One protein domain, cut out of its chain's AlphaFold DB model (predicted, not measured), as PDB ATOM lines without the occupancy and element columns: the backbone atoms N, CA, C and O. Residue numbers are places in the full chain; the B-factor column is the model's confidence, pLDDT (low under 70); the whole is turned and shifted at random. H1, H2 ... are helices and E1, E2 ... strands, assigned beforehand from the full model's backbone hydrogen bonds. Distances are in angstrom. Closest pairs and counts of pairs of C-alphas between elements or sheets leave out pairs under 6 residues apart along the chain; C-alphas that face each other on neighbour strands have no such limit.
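What this domain is: This is residues 838 to 844 and 868 to 992 of the 1118 residues of the protein "BspA family leucine-rich repeat surface protein" of Anaerotruncus colihominis (UniProt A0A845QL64). With little regular structure, this is a parallel sheet, E3 E4 E5 E6, with H1 and long loops over one face, the other face bare, and the small parallel pair E1 E2 beyond edge E3. The 132 printed residues, 49 in named elements, mixed helices and strands, run E1 E2 E3 E4 E5 H1 E6; they are compact, radius of gyration of the C-alphas 13.9 A, spans 40 by 35 by 29 A.

How they stand to each other: Look at E4, residues 926 to 933: within hydrogen-bond range are N 905 of E3, residues 903 to 911, and O 927, 2.9 A, and N 958 of E5, residues 956 to 961, and O 928, 2.9 A. E3 bends by 77 degrees at residue 906. Beside E5 is E6, residues 988 to 990, with N 989 and O 957 at 2.9 A. H1, residues 964 to 977, is on the sheet, in two layers, height 7.2 A; its closest C-alphas to E6 are Val 974 and Val 988, 6.2 A. Its O i to N i+4 pairs are all within range. E5, H1, E6 form a strand-helix-strand unit, parallel strands joined through a helix, with a right-handed crossover. In E1, residues 838 to 842, and E2, residues 868 to 871, N 869 and O 839 are 2.8 A apart.

Where its parts are: Find C-alpha 838 at (-11.277, 58.987, -13.517), where E1 begins; E6 ends at C-alpha 990, (-5.400, 30.510, -20.300). From first to last C-alpha, E3 measures 19.8 A, E4 19.4 A and H1 19.9 A.

The domain as a whole: C-alphas 844 and 868 are 15.6 A apart across the cut, residues 845 to 867. The links E2 to E3, E3 to E4 and E4 to E5 are long. Look for pLDDT under 70 at residues 838, 892 to 901, 984 to 985 and 992.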
ATOM      1  N   GLU A 838     -11.199  60.140 -12.626       68.25
ATOM      2  CA  GLU A 838     -11.277  58.987 -13.517       68.25
ATOM      3  C   GLU A 838     -11.629  59.477 -14.927       68.25
ATOM      4  O   GLU A 838     -12.700  60.044 -15.139       68.25
ATOM      5  N   VAL A 839     -10.740  59.242 -15.892       71.00
ATOM      6  CA  VAL A 839     -11.017  59.481 -17.313       71.00
ATOM      7  C   VAL A 839     -11.748  58.260 -17.863       71.00
ATOM      8  O   VAL A 839     -11.167  57.179 -17.960       71.00
ATOM      9  N   VAL A 840     -13.016  58.424 -18.234       75.81
ATOM     10  CA  VAL A 840     -13.807  57.386 -18.907       75.81
ATOM     11  C   VAL A 840     -13.981  57.784 -20.368       75.81
ATOM     12  O   VAL A 840     -14.527  58.846 -20.640       75.81
ATOM     13  N   MET A 841     -13.538  56.933 -21.292       81.06
ATOM     14  CA  MET A 841     -13.793  57.093 -22.728       81.06
ATOM     15  C   MET A 841     -14.705  55.962 -23.198       81.06
ATOM     16  O   MET A 841     -14.321  54.789 -23.162       81.06
ATOM     17  N   ASP A 842     -15.917  56.315 -23.626       85.44
ATOM     18  CA  ASP A 842     -16.862  55.375 -24.224       85.44
ATOM     19  C   ASP A 842     -16.674  55.348 -25.743       85.44
ATOM     20  O   ASP A 842     -17.048  56.278 -26.455       85.44
ATOM     21  N   LEU A 843     -16.066  54.266 -26.232       89.62
ATOM     22  CA  LEU A 843     -15.785  54.035 -27.648       89.62
ATOM     23  C   LEU A 843     -16.735  52.978 -28.243       89.62
ATOM     24  O   LEU A 843     -16.448  52.401 -29.292       89.62
ATOM     25  N   SER A 844     -17.879  52.713 -27.590       89.44
ATOM     26  CA  SER A 844     -18.869  51.698 -28.003       89.44
ATOM     27  C   SER A 844     -19.595  52.000 -29.317       89.44
ATOM     28  O   SER A 844     -20.246  51.104 -29.863       89.44
ATOM     29  N   VAL A 868      -7.739  55.558 -15.878       71.06
ATOM     30  CA  VAL A 868      -8.340  55.596 -17.224       71.06
ATOM     31  C   VAL A 868      -9.149  54.320 -17.383       71.06
ATOM     32  O   VAL A 868      -8.639  53.245 -17.061       71.06
ATOM     33  N   THR A 869     -10.369  54.457 -17.894       75.38
ATOM     34  CA  THR A 869     -11.281  53.366 -18.241       75.38
ATOM     35  C   THR A 869     -11.687  53.520 -19.706       75.38
ATOM     36  O   THR A 869     -12.348  54.494 -20.066       75.38
ATOM     37  N   LEU A 870     -11.319  52.552 -20.547       80.88
ATOM     38  CA  LEU A 870     -11.890  52.413 -21.892       80.88
ATOM     39  C   LEU A 870     -13.146  51.533 -21.816       80.88
ATOM     40  O   LEU A 870     -13.138  50.519 -21.115       80.88
ATOM     41  N   LEU A 871     -14.211  51.914 -22.523       83.31
ATOM     42  CA  LEU A 871     -15.466  51.160 -22.625       83.31
ATOM     43  C   LEU A 871     -15.829  50.894 -24.095       83.31
ATOM     44  O   LEU A 871     -15.439  51.646 -24.986       83.31
ATOM     45  N   GLY A 872     -16.583  49.818 -24.344       85.81
ATOM     46  CA  GLY A 872     -17.105  49.475 -25.672       85.81
ATOM     47  C   GLY A 872     -16.141  48.741 -26.609       85.81
ATOM     48  O   GLY A 872     -16.529  48.399 -27.725       85.81
ATOM     49  N   LEU A 873     -14.911  48.457 -26.168       88.56
ATOM     50  CA  LEU A 873     -13.916  47.705 -26.948       88.56
ATOM     51  C   LEU A 873     -14.380  46.278 -27.299       88.56
ATOM     52  O   LEU A 873     -13.897  45.685 -28.255       88.56
ATOM     53  N   ASP A 874     -15.341  45.721 -26.568       84.62
ATOM     54  CA  ASP A 874     -15.962  44.422 -26.841       84.62
ATOM     55  C   ASP A 874     -16.962  44.434 -28.012       84.62
ATOM     56  O   ASP A 874     -17.335  43.373 -28.513       84.62
ATOM     57  N   HIS A 875     -17.353  45.614 -28.505       88.81
ATOM     58  CA  HIS A 875     -18.073  45.759 -29.775       88.81
ATOM     59  C   HIS A 875     -17.137  45.853 -30.993       88.81
ATOM     60  O   HIS A 875     -17.598  45.693 -32.129       88.81
ATOM     61  N   TRP A 876     -15.842  46.120 -30.780       94.06
ATOM     62  CA  TRP A 876     -14.885  46.364 -31.857       94.06
ATOM     63  C   TRP A 876     -14.634  45.098 -32.684       94.06
ATOM     64  O   TRP A 876     -14.409  44.005 -32.161       94.06
ATOM     65  N   LYS A 877     -14.639  45.262 -34.009       94.50
ATOM     66  CA  LYS A 877     -14.333  44.213 -34.989       94.50
ATOM     67  C   LYS A 877     -13.111  44.660 -35.768       94.50
ATOM     68  O   LYS A 877     -13.140  45.733 -36.354       94.50
ATOM     69  N   PHE A 878     -12.060  43.851 -35.801       95.88
ATOM     70  CA  PHE A 878     -10.852  44.195 -36.548       95.88
ATOM     71  C   PHE A 878     -10.927  43.733 -38.001       95.88
ATOM     72  O   PHE A 878     -11.436  42.650 -38.303       95.88
ATOM     73  N   ASN A 879     -10.329  44.519 -38.893       93.75
ATOM     74  CA  ASN A 879      -9.933  44.040 -40.209       93.75
ATOM     75  C   ASN A 879      -8.943  42.868 -40.051       93.75
ATOM     76  O   ASN A 879      -8.032  42.957 -39.234       93.75
ATOM     77  N   ASN A 880      -9.042  41.798 -40.847       93.25
ATOM     78  CA  ASN A 880      -8.142  40.635 -40.715       93.25
ATOM     79  C   ASN A 880      -6.694  40.875 -41.197       93.25
ATOM     80  O   ASN A 880      -5.910  39.935 -41.305       93.25
ATOM     81  N   LYS A 881      -6.350  42.129 -41.506       94.69
ATOM     82  CA  LYS A 881      -4.992  42.622 -41.774       94.69
ATOM     83  C   LYS A 881      -4.593  43.762 -40.828       94.69
ATOM     84  O   LYS A 881      -3.603  44.436 -41.094       94.69
ATOM     85  N   ALA A 882      -5.376  44.025 -39.777       96.81
ATOM     86  CA  ALA A 882      -5.137  45.148 -38.885       96.81
ATOM     87  C   ALA A 882      -3.790  45.009 -38.160       96.81
ATOM     88  O   ALA A 882      -3.471  43.956 -37.600       96.81
ATOM     89  N   ILE A 883      -3.017  46.094 -38.151       97.56
ATOM     90  CA  ILE A 883      -1.790  46.215 -37.368       97.56
ATOM     91  C   ILE A 883      -2.159  46.746 -35.984       97.56
ATOM     92  O   ILE A 883      -2.537  47.907 -35.847       97.56
ATOM     93  N   LEU A 884      -2.054  45.891 -34.967       96.75
ATOM     94  CA  LEU A 884      -2.347  46.178 -33.555       96.75
ATOM     95  C   LEU A 884      -1.060  46.234 -32.710       96.75
ATOM     96  O   LEU A 884      -1.098  46.123 -31.481       96.75
ATOM     97  N   SER A 885       0.098  46.352 -33.364       95.06
ATOM     98  CA  SER A 885       1.404  46.287 -32.710       95.06
ATOM     99  C   SER A 885       1.567  47.401 -31.674       95.06
ATOM    100  O   SER A 885       1.274  48.563 -31.958       95.06
ATOM    101  N   SER A 886       2.005  47.049 -30.464       93.62
ATOM    102  CA  SER A 886       2.137  47.955 -29.312       93.62
ATOM    103  C   SER A 886       0.875  48.790 -28.989       93.62
ATOM    104  O   SER A 886       0.977  49.812 -28.319       93.62
ATOM    105  N   MET A 887      -0.332  48.382 -29.417       92.50
ATOM    106  CA  MET A 887      -1.571  49.180 -29.289       92.50
ATOM    107  C   MET A 887      -1.852  49.695 -27.863       92.50
ATOM    108  O   MET A 887      -2.330  50.820 -27.719       92.50
ATOM    109  N   PHE A 888      -1.531  48.908 -26.830       88.88
ATOM    110  CA  PHE A 888      -1.653  49.257 -25.407       88.88
ATOM    111  C   PHE A 888      -0.303  49.169 -24.662       88.88
ATOM    112  O   PHE A 888      -0.270  48.899 -23.460       88.88
ATOM    113  N   ASP A 889       0.817  49.351 -25.369       87.56
ATOM    114  CA  ASP A 889       2.174  49.279 -24.807       87.56
ATOM    115  C   ASP A 889       2.408  50.363 -23.738       87.56
ATOM    116  O   ASP A 889       1.872  51.464 -23.818       87.56
ATOM    117  N   MET A 890       3.211  50.065 -22.722       81.62
ATOM    118  CA  MET A 890       3.530  50.939 -21.587       81.62
ATOM    119  C   MET A 890       5.035  51.029 -21.291       81.62
ATOM    120  O   MET A 890       5.447  51.644 -20.301       81.62
ATOM    121  N   LEU A 891       5.896  50.448 -22.131       74.50
ATOM    122  CA  LEU A 891       7.338  50.650 -22.010       74.50
ATOM    123  C   LEU A 891       7.750  52.050 -22.496       74.50
ATOM    124  O   LEU A 891       7.140  52.650 -23.373       74.50
ATOM    125  N   GLY A 892       8.799  52.598 -21.875       63.44
ATOM    126  CA  GLY A 892       9.262  53.974 -22.110       63.44
ATOM    127  C   GLY A 892       8.735  55.016 -21.112       63.44
ATOM    128  O   GLY A 892       9.231  56.145 -21.100       63.44
ATOM    129  N   ILE A 893       7.808  54.667 -20.211       58.62
ATOM    130  CA  ILE A 893       7.421  55.559 -19.104       58.62
ATOM    131  C   ILE A 893       8.514  55.576 -18.024       58.62
ATOM    132  O   ILE A 893       8.603  54.698 -17.167       58.62
ATOM    133  N   THR A 894       9.362  56.608 -18.055       48.19
ATOM    134  CA  THR A 894      10.386  56.876 -17.034       48.19
ATOM    135  C   THR A 894       9.941  57.994 -16.092       48.19
ATOM    136  O   THR A 894       9.994  59.169 -16.451       48.19
ATOM    137  N   GLY A 895       9.535  57.643 -14.872       51.53
ATOM    138  CA  GLY A 895       9.105  58.595 -13.846       51.53
ATOM    139  C   GLY A 895       8.593  57.888 -12.591       51.53
ATOM    140  O   GLY A 895       8.515  56.660 -12.551       51.53
ATOM    141  N   SER A 896       8.249  58.648 -11.549       46.97
ATOM    142  CA  SER A 896       7.559  58.106 -10.374       46.97
ATOM    143  C   SER A 896       6.092  57.833 -10.714       46.97
ATOM    144  O   SER A 896       5.306  58.769 -10.841       46.97
ATOM    145  N   THR A 897       5.758  56.554 -10.862       43.06
ATOM    146  CA  THR A 897       4.445  56.017 -11.256       43.06
ATOM    147  C   THR A 897       3.252  56.635 -10.511       43.06
ATOM    148  O   THR A 897       3.188  56.517  -9.281       43.06
ATOM    149  N   PRO A 898       2.244  57.155 -11.228       48.31
ATOM    150  CA  PRO A 898       0.853  57.098 -10.796       48.31
ATOM    151  C   PRO A 898       0.341  55.650 -10.871       48.31
ATOM    152  O   PRO A 898       0.909  54.803 -11.566       48.31
ATOM    153  N   SER A 899      -0.727  55.347 -10.141       53.72
ATOM    154  CA  SER A 899      -1.215  53.976  -9.989       53.72
ATOM    155  C   SER A 899      -2.154  53.550 -11.121       53.72
ATOM    156  O   SER A 899      -3.328  53.880 -11.091       53.72
ATOM    157  N   VAL A 900      -1.662  52.677 -12.006       52.44
ATOM    158  CA  VAL A 900      -2.454  51.580 -12.605       52.44
ATOM    159  C   VAL A 900      -3.666  52.003 -13.472       52.44
ATOM    160  O   VAL A 900      -4.801  52.063 -13.006       52.44
ATOM    161  N   SER A 901      -3.445  52.172 -14.782       62.34
ATOM    162  CA  SER A 901      -4.515  52.260 -15.798       62.34
ATOM    163  C   SER A 901      -5.420  51.016 -15.811       62.34
ATOM    164  O   SER A 901      -4.956  49.917 -15.513       62.34
ATOM    165  N   GLU A 902      -6.704  51.148 -16.169       71.12
ATOM    166  CA  GLU A 902      -7.633  50.013 -16.274       71.12
ATOM    167  C   GLU A 902      -8.132  49.806 -17.707       71.12
ATOM    168  O   GLU A 902      -9.142  50.360 -18.143       71.12
ATOM    169  N   TYR A 903      -7.435  48.937 -18.438       76.00
ATOM    170  CA  TYR A 903      -7.850  48.524 -19.776       76.00
ATOM    171  C   TYR A 903      -8.895  47.413 -19.675       76.00
ATOM    172  O   TYR A 903      -8.557  46.228 -19.687       76.00
ATOM    173  N   ASN A 904     -10.169  47.790 -19.553       78.50
ATOM    174  CA  ASN A 904     -11.276  46.850 -19.678       78.50
ATOM    175  C   ASN A 904     -11.525  46.531 -21.162       78.50
ATOM    176  O   ASN A 904     -12.162  47.302 -21.872       78.50
ATOM    177  N   ILE A 905     -11.022  45.388 -21.626       84.81
ATOM    178  CA  ILE A 905     -11.193  44.927 -23.013       84.81
ATOM    179  C   ILE A 905     -12.460  44.078 -23.214       84.81
ATOM    180  O   ILE A 905     -12.701  43.598 -24.318       84.81
ATOM    181  N   GLY A 906     -13.252  43.846 -22.157       84.19
ATOM    182  CA  GLY A 906     -14.475  43.038 -22.201       84.19
ATOM    183  C   GLY A 906     -14.231  41.635 -22.775       84.19
ATOM    184  O   GLY A 906     -13.596  40.804 -22.121       84.19
ATOM    185  N   THR A 907     -14.732  41.366 -23.986       88.44
ATOM    186  CA  THR A 907     -14.330  40.215 -24.821       88.44
ATOM    187  C   THR A 907     -13.879  40.698 -26.201       88.44
ATOM    188  O   THR A 907     -14.649  40.713 -27.158       88.44
ATOM    189  N   LEU A 908     -12.611  41.092 -26.303       92.38
ATOM    190  CA  LEU A 908     -12.002  41.593 -27.532       92.38
ATOM    191  C   LEU A 908     -11.658  40.420 -28.461       92.38
ATOM    192  O   LEU A 908     -10.922  39.514 -28.068       92.38
ATOM    193  N   THR A 909     -12.189  40.420 -29.685       93.75
ATOM    194  CA  THR A 909     -12.010  39.310 -30.640       93.75
ATOM    195  C   THR A 909     -10.978  39.654 -31.708       93.75
ATOM    196  O   THR A 909     -11.221  40.520 -32.541       93.75
ATOM    197  N   ILE A 910      -9.849  38.945 -31.712       95.38
ATOM    198  CA  ILE A 910      -8.781  39.083 -32.707       95.38
ATOM    199  C   ILE A 910      -8.970  38.010 -33.790       95.38
ATOM    200  O   ILE A 910      -8.799  36.830 -33.481       95.38
ATOM    201  N   PRO A 911      -9.314  38.370 -35.040       95.38
ATOM    202  CA  PRO A 911      -9.364  37.418 -36.141       95.38
ATOM    203  C   PRO A 911      -7.955  37.038 -36.615       95.38
ATOM    204  O   PRO A 911      -7.022  37.843 -36.568       95.38
ATOM    205  N   GLY A 912      -7.813  35.816 -37.132       93.25
ATOM    206  CA  GLY A 912      -6.558  35.353 -37.721       93.25
ATOM    207  C   GLY A 912      -6.070  36.254 -38.863       93.25
ATOM    208  O   GLY A 912      -6.838  36.589 -39.768       93.25
ATOM    209  N   GLY A 913      -4.787  36.621 -38.823       92.44
ATOM    210  CA  GLY A 913      -4.147  37.534 -39.781       92.44
ATOM    211  C   GLY A 913      -3.798  38.926 -39.233       92.44
ATOM    212  O   GLY A 913      -2.928  39.584 -39.804       92.44
ATOM    213  N   CYS A 914      -4.391  39.357 -38.113       96.56
ATOM    214  CA  CYS A 914      -3.986  40.595 -37.436       96.56
ATOM    215  C   CYS A 914      -2.546  40.509 -36.913       96.56
ATOM    216  O   CYS A 914      -2.153  39.501 -36.318       96.56
ATOM    217  N   VAL A 915      -1.783  41.593 -37.061       97.19
ATOM    218  CA  VAL A 915      -0.450  41.722 -36.458       97.19
ATOM    219  C   VAL A 915      -0.606  42.198 -35.017       97.19
ATOM    220  O   VAL A 915      -1.279  43.199 -34.784       97.19
ATOM    221  N   THR A 916      -0.002  41.509 -34.047       95.94
ATOM    222  CA  THR A 916      -0.196  41.803 -32.608       95.94
ATOM    223  C   THR A 916       1.105  41.900 -31.805       95.94
ATOM    224  O   THR A 916       1.091  41.751 -30.579       95.94
ATOM    225  N   ASP A 917       2.233  42.177 -32.473       95.00
ATOM    226  CA  ASP A 917       3.540  42.329 -31.822       95.00
ATOM    227  C   ASP A 917       3.458  43.303 -30.637       95.00
ATOM    228  O   ASP A 917       3.057  44.451 -30.800       95.00
ATOM    229  N   ASN A 918       3.847  42.867 -29.439       92.88
ATOM    230  CA  ASN A 918       3.883  43.695 -28.227       92.88
ATOM    231  C   ASN A 918       2.525  44.311 -27.796       92.88
ATOM    232  O   ASN A 918       2.524  45.244 -26.997       92.88
ATOM    233  N   MET A 919       1.368  43.836 -28.289       93.56
ATOM    234  CA  MET A 919       0.063  44.524 -28.152       93.56
ATOM    235  C   MET A 919      -0.289  45.020 -26.731       93.56
ATOM    236  O   MET A 919      -0.828  46.117 -26.600       93.56
ATOM    237  N   PHE A 920       0.025  44.251 -25.680       91.12
ATOM    238  CA  PHE A 920      -0.195  44.603 -24.264       91.12
ATOM    239  C   PHE A 920       1.118  44.739 -23.467       91.12
ATOM    240  O   PHE A 920       1.154  44.510 -22.255       91.12
ATOM    241  N   GLN A 921       2.226  45.059 -24.134       88.44
ATOM    242  CA  GLN A 921       3.560  45.087 -23.538       88.44
ATOM    243  C   GLN A 921       3.654  46.093 -22.377       88.44
ATOM    244  O   GLN A 921       3.312  47.260 -22.497       88.44
ATOM    245  N   GLY A 922       4.063  45.634 -21.194       83.25
ATOM    246  CA  GLY A 922       4.121  46.448 -19.974       83.25
ATOM    247  C   GLY A 922       2.771  46.889 -19.382       83.25
ATOM    248  O   GLY A 922       2.772  47.467 -18.297       83.25
ATOM    249  N   ALA A 923       1.633  46.633 -20.041       83.94
ATOM    250  CA  ALA A 923       0.328  47.180 -19.662       83.94
ATOM    251  C   ALA A 923      -0.100  46.728 -18.252       83.94
ATOM    252  O   ALA A 923      -0.229  45.536 -17.985       83.94
ATOM    253  N   HIS A 924      -0.314  47.663 -17.323       77.31
ATOM    254  CA  HIS A 924      -0.261  47.349 -15.887       77.31
ATOM    255  C   HIS A 924      -1.483  46.626 -15.280       77.31
ATOM    256  O   HIS A 924      -1.309  45.945 -14.265       77.31
ATOM    257  N   ASN A 925      -2.683  46.780 -15.854       79.69
ATOM    258  CA  ASN A 925      -3.952  46.208 -15.361       79.69
ATOM    259  C   ASN A 925      -4.988  46.129 -16.507       79.69
ATOM    260  O   ASN A 925      -5.991  46.840 -16.559       79.69
ATOM    261  N   VAL A 926      -4.710  45.239 -17.455       85.56
ATOM    262  CA  VAL A 926      -5.648  44.773 -18.479       85.56
ATOM    263  C   VAL A 926      -6.619  43.776 -17.849       85.56
ATOM    264  O   VAL A 926      -6.202  42.818 -17.190       85.56
ATOM    265  N   LYS A 927      -7.919  43.987 -18.057       84.94
ATOM    266  CA  LYS A 927      -9.005  43.121 -17.587       84.94
ATOM    267  C   LYS A 927      -9.876  42.696 -18.758       84.94
ATOM    268  O   LYS A 927     -10.349  43.543 -19.509       84.94
ATOM    269  N   GLY A 928     -10.142  41.401 -18.862       86.94
ATOM    270  CA  GLY A 928     -11.084  40.852 -19.833       86.94
ATOM    271  C   GLY A 928     -10.506  39.683 -20.615       86.94
ATOM    272  O   GLY A 928      -9.449  39.141 -20.281       86.94
ATOM    273  N   THR A 929     -11.235  39.291 -21.652       89.88
ATOM    274  CA  THR A 929     -10.913  38.141 -22.494       89.88
ATOM    275  C   THR A 929     -10.425  38.605 -23.857       89.88
ATOM    276  O   THR A 929     -11.103  39.380 -24.526       89.88
ATOM    277  N   LEU A 930      -9.278  38.092 -24.290       94.25
ATOM    278  CA  LEU A 930      -8.812  38.170 -25.667       94.25
ATOM    279  C   LEU A 930      -9.211  36.866 -26.367       94.25
ATOM    280  O   LEU A 930      -8.585  35.823 -26.157       94.25
ATOM    281  N   LYS A 931     -10.287  36.906 -27.158       93.44
ATOM    282  CA  LYS A 931     -10.700  35.774 -27.992       93.44
ATOM    283  C   LYS A 931      -9.796  35.728 -29.223       93.44
ATOM    284  O   LYS A 931      -9.763  36.683 -29.994       93.44
ATOM    285  N   LEU A 932      -9.086  34.620 -29.407       94.88
ATOM    286  CA  LEU A 932      -8.222  34.381 -30.564       94.88
ATOM    287  C   LEU A 932      -9.013  33.564 -31.589       94.88
ATOM    288  O   LEU A 932      -9.176  32.363 -31.411       94.88
ATOM    289  N   ASP A 933      -9.546  34.236 -32.609       92.25
ATOM    290  CA  ASP A 933     -10.439  33.706 -33.654       92.25
ATOM    291  C   ASP A 933      -9.615  33.406 -34.926       92.25
ATOM    292  O   ASP A 933      -9.845  33.945 -36.013       92.25
ATOM    293  N   GLY A 934      -8.564  32.602 -34.739       90.88
ATOM    294  CA  GLY A 934      -7.480  32.351 -35.693       90.88
ATOM    295  C   GLY A 934      -6.127  32.942 -35.262       90.88
ATOM    296  O   GLY A 934      -6.036  33.746 -34.333       90.88
ATOM    297  N   MET A 935      -5.051  32.514 -35.929       92.94
ATOM    298  CA  MET A 935      -3.668  32.807 -35.516       92.94
ATOM    299  C   MET A 935      -3.272  34.292 -35.674       92.94
ATOM    300  O   MET A 935      -3.391  34.838 -36.778       92.94
ATOM    301  N   PRO A 936      -2.738  34.935 -34.615       93.81
ATOM    302  CA  PRO A 936      -2.093  36.244 -34.717       93.81
ATOM    303  C   PRO A 936      -0.758  36.187 -35.476       93.81
ATOM    304  O   PRO A 936      -0.137  35.131 -35.597       93.81
ATOM    305  N   VAL A 937      -0.306  37.337 -35.976       93.88
ATOM    306  CA  VAL A 937       0.865  37.475 -36.858       93.88
ATOM    307  C   VAL A 937       1.925  38.395 -36.234       93.88
ATOM    308  O   VAL A 937       1.601  39.299 -35.464       93.88
ATOM    309  N   SER A 938       3.195  38.173 -36.594       92.75
ATOM    310  CA  SER A 938       4.307  39.104 -36.352       92.75
ATOM    311  C   SER A 938       4.724  39.791 -37.656       92.75
ATOM    312  O   SER A 938       4.904  39.117 -38.672       92.75
ATOM    313  N   GLU A 939       4.923  41.108 -37.625       88.94
ATOM    314  CA  GLU A 939       5.434  41.925 -38.739       88.94
ATOM    315  C   GLU A 939       6.898  41.592 -39.073       88.94
ATOM    316  O   GLU A 939       7.295  41.603 -40.239       88.94
ATOM    317  N   TYR A 940       7.694  41.256 -38.054       83.75
ATOM    318  CA  TYR A 940       9.137  41.013 -38.178       83.75
ATOM    319  C   TYR A 940       9.492  39.521 -38.240       83.75
ATOM    320  O   TYR A 940      10.569  39.162 -38.721       83.75
ATOM    321  N   GLY A 941       8.577  38.658 -37.789       73.94
ATOM    322  CA  GLY A 941       8.756  37.214 -37.697       73.94
ATOM    323  C   GLY A 941       9.509  36.796 -36.430       73.94
ATOM    324  O   GLY A 941      10.601  37.284 -36.141       73.94
ATOM    325  N   GLY A 942       8.938  35.844 -35.690       80.31
ATOM    326  CA  GLY A 942       9.458  35.381 -34.402       80.31
ATOM    327  C   GLY A 942       8.408  35.495 -33.298       80.31
ATOM    328  O   GLY A 942       7.214  35.357 -33.560       80.31
ATOM    329  N   ASP A 943       8.863  35.730 -32.068       82.56
ATOM    330  CA  ASP A 943       7.992  35.856 -30.898       82.56
ATOM    331  C   ASP A 943       7.186  37.163 -30.925       82.56
ATOM    332  O   ASP A 943       7.744  38.255 -30.834       82.56
ATOM    333  N   ILE A 944       5.857  37.032 -30.948       87.75
ATOM    334  CA  ILE A 944       4.891  38.147 -30.939       87.75
ATOM    335  C   ILE A 944       4.942  38.962 -29.627       87.75
ATOM    336  O   ILE A 944       4.478  40.094 -29.578       87.75
ATOM    337  N   ASN A 945       5.507  38.424 -28.535       89.75
ATOM    338  CA  ASN A 945       5.668  39.126 -27.244       89.75
ATOM    339  C   ASN A 945       4.378  39.772 -26.679       89.75
ATOM    340  O   ASN A 945       4.438  40.728 -25.901       89.75
ATOM    341  N   LEU A 946       3.214  39.213 -27.045       91.81
ATOM    342  CA  LEU A 946       1.859  39.770 -26.898       91.81
ATOM    343  C   LEU A 946       1.575  40.447 -25.546       91.81
ATOM    344  O   LEU A 946       0.900  41.472 -25.499       91.81
ATOM    345  N   ALA A 947       2.074  39.856 -24.457       89.94
ATOM    346  CA  ALA A 947       1.811  40.265 -23.080       89.94
ATOM    347  C   ALA A 947       3.092  40.358 -22.220       89.94
ATOM    348  O   ALA A 947       3.037  40.178 -21.001       89.94
ATOM    349  N   TRP A 948       4.259  40.619 -22.827       88.12
ATOM    350  CA  TRP A 948       5.515  40.768 -22.078       88.12
ATOM    351  C   TRP A 948       5.394  41.891 -21.039       88.12
ATOM    352  O   TRP A 948       5.051  43.020 -21.379       88.12
ATOM    353  N   ARG A 949       5.660  41.599 -19.761       82.94
ATOM    354  CA  ARG A 949       5.497  42.517 -18.611       82.94
ATOM    355  C   ARG A 949       4.070  43.053 -18.368       82.94
ATOM    356  O   ARG A 949       3.908  43.982 -17.570       82.94
ATOM    357  N   ALA A 950       3.048  42.473 -19.001       85.94
ATOM    358  CA  ALA A 950       1.646  42.818 -18.761       85.94
ATOM    359  C   ALA A 950       1.177  42.399 -17.354       85.94
ATOM    360  O   ALA A 950       1.708  41.464 -16.757       85.94
ATOM    361  N   ASN A 951       0.146  43.072 -16.837       84.12
ATOM    362  CA  ASN A 951      -0.536  42.789 -15.569       84.12
ATOM    363  C   ASN A 951       0.391  42.680 -14.346       84.12
ATOM    364  O   ASN A 951       0.172  41.886 -13.429       84.12
ATOM    365  N   THR A 952       1.427  43.520 -14.337       76.69
ATOM    366  CA  THR A 952       2.441  43.644 -13.278       76.69
ATOM    367  C   THR A 952       1.931  44.311 -11.996       76.69
ATOM    368  O   THR A 952       2.560  44.154 -10.950       76.69
ATOM    369  N   ALA A 953       0.824  45.061 -12.053       71.12
ATOM    370  CA  ALA A 953       0.290  45.825 -10.916       71.12
ATOM    371  C   ALA A 953      -1.187  45.522 -10.589       71.12
ATOM    372  O   ALA A 953      -1.737  46.069  -9.634       71.12
ATOM    373  N   GLY A 954      -1.831  44.653 -11.369       74.88
ATOM    374  CA  GLY A 954      -3.242  44.307 -11.251       74.88
ATOM    375  C   GLY A 954      -3.734  43.594 -12.508       74.88
ATOM    376  O   GLY A 954      -2.940  43.128 -13.322       74.88
ATOM    377  N   GLY A 955      -5.050  43.537 -12.682       80.69
ATOM    378  CA  GLY A 955      -5.671  42.993 -13.887       80.69
ATOM    379  C   GLY A 955      -5.759  41.469 -13.935       80.69
ATOM    380  O   GLY A 955      -5.319  40.755 -13.028       80.69
ATOM    381  N   ALA A 956      -6.380  40.993 -15.010       86.75
ATOM    382  CA  ALA A 956      -6.505  39.595 -15.395       86.75
ATOM    383  C   ALA A 956      -6.821  39.538 -16.900       86.75
ATOM    384  O   ALA A 956      -7.937  39.856 -17.317       86.75
ATOM    385  N   LEU A 957      -5.824  39.163 -17.704       91.44
ATOM    386  CA  LEU A 957      -5.951  38.984 -19.149       91.44
ATOM    387  C   LEU A 957      -6.163  37.496 -19.419       91.44
ATOM    388  O   LEU A 957      -5.267  36.689 -19.169       91.44
ATOM    389  N   TYR A 958      -7.344  37.138 -19.908       91.06
ATOM    390  CA  TYR A 958      -7.700  35.763 -20.237       91.06
ATOM    391  C   TYR A 958      -7.557  35.530 -21.741       91.06
ATOM    392  O   TYR A 958      -8.246  36.167 -22.532       91.06
ATOM    393  N   LEU A 959      -6.694  34.604 -22.155       93.31
ATOM    394  CA  LEU A 959      -6.616  34.160 -23.546       93.31
ATOM    395  C   LEU A 959      -7.665  33.066 -23.779       93.31
ATOM    396  O   LEU A 959      -7.642  32.041 -23.093       93.31
ATOM    397  N   ALA A 960      -8.570  33.285 -24.735       90.75
ATOM    398  CA  ALA A 960      -9.621  32.345 -25.125       90.75
ATOM    399  C   ALA A 960      -9.412  31.867 -26.577       90.75
ATOM    400  O   ALA A 960      -9.913  32.502 -27.509       90.75
ATOM    401  N   PRO A 961      -8.667  30.769 -26.792       91.19
ATOM    402  CA  PRO A 961      -8.462  30.185 -28.118       91.19
ATOM    403  C   PRO A 961      -9.707  29.451 -28.638       91.19
ATOM    404  O   PRO A 961     -10.450  28.839 -27.863       91.19
ATOM    405  N   THR A 962      -9.915  29.473 -29.956       87.00
ATOM    406  CA  THR A 962     -11.032  28.782 -30.631       87.00
ATOM    407  C   THR A 962     -10.672  27.402 -31.173       87.00
ATOM    408  O   THR A 962     -11.522  26.506 -31.212       87.00
ATOM    409  N   ASP A 963      -9.414  27.210 -31.553       84.56
ATOM    410  CA  ASP A 963      -8.890  26.032 -32.246       84.56
ATOM    411  C   ASP A 963      -7.540  25.587 -31.661       84.56
ATOM    412  O   ASP A 963      -6.996  26.213 -30.751       84.56
ATOM    413  N   ASP A 964      -7.026  24.459 -32.143       85.19
ATOM    414  CA  ASP A 964      -5.849  23.815 -31.559       85.19
ATOM    415  C   ASP A 964      -4.546  24.599 -31.846       85.19
ATOM    416  O   ASP A 964      -3.594  24.516 -31.067       85.19
ATOM    417  N   GLU A 965      -4.505  25.406 -32.916       88.94
ATOM    418  CA  GLU A 965      -3.359  26.267 -33.254       88.94
ATOM    419  C   GLU A 965      -3.298  27.493 -32.333       88.94
ATOM    420  O   GLU A 965      -2.279  27.741 -31.680       88.94
ATOM    421  N   THR A 966      -4.418  28.212 -32.197       92.19
ATOM    422  CA  THR A 966      -4.550  29.326 -31.246       92.19
ATOM    423  C   THR A 966      -4.387  28.861 -29.800       92.19
ATOM    424  O   THR A 966      -3.856  29.611 -28.979       92.19
ATOM    425  N   PHE A 967      -4.776  27.622 -29.477       89.00
ATOM    426  CA  PHE A 967      -4.542  27.017 -28.165       89.00
ATOM    427  C   PHE A 967      -3.054  26.809 -27.886       89.00
ATOM    428  O   PHE A 967      -2.592  27.220 -26.825       89.00
ATOM    429  N   ALA A 968      -2.289  26.258 -28.834       90.44
ATOM    430  CA  ALA A 968      -0.843  26.092 -28.679       90.44
ATOM    431  C   ALA A 968      -0.124  27.444 -28.491       90.44
ATOM    432  O   ALA A 968       0.718  27.579 -27.604       90.44
ATOM    433  N   PHE A 969      -0.509  28.471 -29.257       92.94
ATOM    434  CA  PHE A 969       0.005  29.837 -29.086       92.94
ATOM    435  C   PHE A 969      -0.364  30.448 -27.720       92.94
ATOM    436  O   PHE A 969       0.456  31.121 -27.086       92.94
ATOM    437  N   ALA A 970      -1.587  30.214 -27.234       92.00
ATOM    438  CA  ALA A 970      -2.039  30.706 -25.937       92.00
ATOM    439  C   ALA A 970      -1.373  29.961 -24.762       92.00
ATOM    440  O   ALA A 970      -0.997  30.601 -23.777       92.00
ATOM    441  N   GLU A 971      -1.155  28.643 -24.874       90.88
ATOM    442  CA  GLU A 971      -0.331  27.866 -23.938       90.88
ATOM    443  C   GLU A 971       1.108  28.380 -23.913       90.88
ATOM    444  O   GLU A 971       1.632  28.625 -22.827       90.88
ATOM    445  N   GLU A 972       1.739  28.618 -25.069       91.88
ATOM    446  CA  GLU A 972       3.096  29.169 -25.114       91.88
ATOM    447  C   GLU A 972       3.155  30.553 -24.449       91.88
ATOM    448  O   GLU A 972       3.980  30.772 -23.559       91.88
ATOM    449  N   THR A 973       2.236  31.456 -24.798       91.50
ATOM    450  CA  THR A 973       2.156  32.819 -24.241       91.50
ATOM    451  C   THR A 973       1.981  32.809 -22.718       91.50
ATOM    452  O   THR A 973       2.643  33.572 -22.010       91.50
ATOM    453  N   VAL A 974       1.141  31.917 -22.182       90.62
ATOM    454  CA  VAL A 974       0.936  31.764 -20.729       90.62
ATOM    455  C   VAL A 974       2.111  31.037 -20.062       90.62
ATOM    456  O   VAL A 974       2.476  31.388 -18.940       90.62
ATOM    457  N   SER A 975       2.773  30.103 -20.755       89.81
ATOM    458  CA  SER A 975       4.009  29.457 -20.284       89.81
ATOM    459  C   SER A 975       5.204  30.414 -20.225       89.81
ATOM    460  O   SER A 975       6.113  30.197 -19.426       89.81
ATOM    461  N   LYS A 976       5.183  31.497 -21.017       89.62
ATOM    462  CA  LYS A 976       6.137  32.605 -20.930       89.62
ATOM    463  C   LYS A 976       5.737  33.570 -19.810       89.62
ATOM    464  O   LYS A 976       6.462  33.656 -18.823       89.62
ATOM    465  N   TYR A 977       4.592  34.251 -19.909       88.81
ATOM    466  CA  TYR A 977       4.317  35.462 -19.108       88.81
ATOM    467  C   TYR A 977       3.344  35.286 -17.926       88.81
ATOM    468  O   TYR A 977       3.269  36.172 -17.070       88.81
ATOM    469  N   GLY A 978       2.605  34.171 -17.863       87.31
ATOM    470  CA  GLY A 978       1.603  33.921 -16.820       87.31
ATOM    471  C   GLY A 978       2.198  33.650 -15.425       87.31
ATOM    472  O   GLY A 978       3.415  33.518 -15.292       87.31
ATOM    473  N   PRO A 979       1.365  33.495 -14.371       81.12
ATOM    474  CA  PRO A 979       1.797  33.462 -12.960       81.12
ATOM    475  C   PRO A 979       2.784  32.361 -12.531       81.12
ATOM    476  O   PRO A 979       3.230  32.348 -11.384       81.12
ATOM    477  N   THR A 980       3.087  31.404 -13.409       79.88
ATOM    478  CA  THR A 980       4.091  30.344 -13.201       79.88
ATOM    479  C   THR A 980       5.011  30.158 -14.414       79.88
ATOM    480  O   THR A 980       5.654  29.118 -14.538       79.88
ATOM    481  N   GLY A 981       5.025  31.120 -15.341       78.31
ATOM    482  CA  GLY A 981       5.782  31.052 -16.589       78.31
ATOM    483  C   GLY A 981       7.289  31.283 -16.434       78.31
ATOM    484  O   GLY A 981       7.762  31.765 -15.400       78.31
ATOM    485  N   SER A 982       8.055  30.969 -17.481       78.31
ATOM    486  CA  SER A 982       9.517  31.162 -17.530       78.31
ATOM    487  C   SER A 982       9.939  32.625 -17.363       78.31
ATOM    488  O   SER A 982      11.023  32.908 -16.858       78.31
ATOM    489  N   GLU A 983       9.059  33.540 -17.760       78.88
ATOM    490  CA  GLU A 983       9.138  34.988 -17.600       78.88
ATOM    491  C   GLU A 983       7.921  35.510 -16.814       78.88
ATOM    492  O   GLU A 983       7.378  36.564 -17.131       78.88
ATOM    493  N   SER A 984       7.476  34.770 -15.788       68.75
ATOM    494  CA  SER A 984       6.333  35.118 -14.927       68.75
ATOM    495  C   SER A 984       6.394  36.568 -14.435       68.75
ATOM    496  O   SER A 984       7.167  36.896 -13.530       68.75
ATOM    497  N   GLN A 985       5.547  37.427 -15.005       68.88
ATOM    498  CA  GLN A 985       5.560  38.874 -14.762       68.88
ATOM    499  C   GLN A 985       4.182  39.448 -14.395       68.88
ATOM    500  O   GLN A 985       4.140  40.548 -13.849       68.88
ATOM    501  N   GLY A 986       3.080  38.718 -14.607       71.00
ATOM    502  CA  GLY A 986       1.756  39.191 -14.205       71.00
ATOM    503  C   GLY A 986       0.605  38.214 -14.440       71.00
ATOM    504  O   GLY A 986       0.788  37.032 -14.742       71.00
ATOM    505  N   ASN A 987      -0.614  38.729 -14.280       83.75
ATOM    506  CA  ASN A 987      -1.857  37.960 -14.371       83.75
ATOM    507  C   ASN A 987      -2.311  37.755 -15.830       83.75
ATOM    508  O   ASN A 987      -3.262  38.395 -16.294       83.75
ATOM    509  N   VAL A 988      -1.634  36.851 -16.543       88.06
ATOM    510  CA  VAL A 988      -2.060  36.330 -17.855       88.06
ATOM    511  C   VAL A 988      -2.493  34.871 -17.693       88.06
ATOM    512  O   VAL A 988      -1.724  34.043 -17.204       88.06
ATOM    513  N   TYR A 989      -3.725  34.552 -18.083       87.44
ATOM    514  CA  TYR A 989      -4.357  33.249 -17.863       87.44
ATOM    515  C   TYR A 989      -4.808  32.612 -19.176       87.44
ATOM    516  O   TYR A 989      -5.278  33.297 -20.081       87.44
ATOM    517  N   LEU A 990      -4.752  31.283 -19.244       86.62
ATOM    518  CA  LEU A 990      -5.400  30.510 -20.300       86.62
ATOM    519  C   LEU A 990      -6.809  30.120 -19.844       86.62
ATOM    520  O   LEU A 990      -6.951  29.398 -18.853       86.62
ATOM    521  N   LEU A 991      -7.844  30.535 -20.577       77.12
ATOM    522  CA  LEU A 991      -9.148  29.880 -20.482       77.12
ATOM    523  C   LEU A 991      -9.036  28.538 -21.202       77.12
ATOM    524  O   LEU A 991      -8.982  28.475 -22.431       77.12
ATOM    525  N   LYS A 992      -8.962  27.448 -20.431       64.50
ATOM    526  CA  LYS A 992      -8.921  26.100 -21.001       64.50
ATOM    527  C   LYS A 992     -10.205  25.854 -21.795       64.50
ATOM    528  O   LYS A 992     -11.302  26.150 -21.321       64.50
TER     529      LYS A 992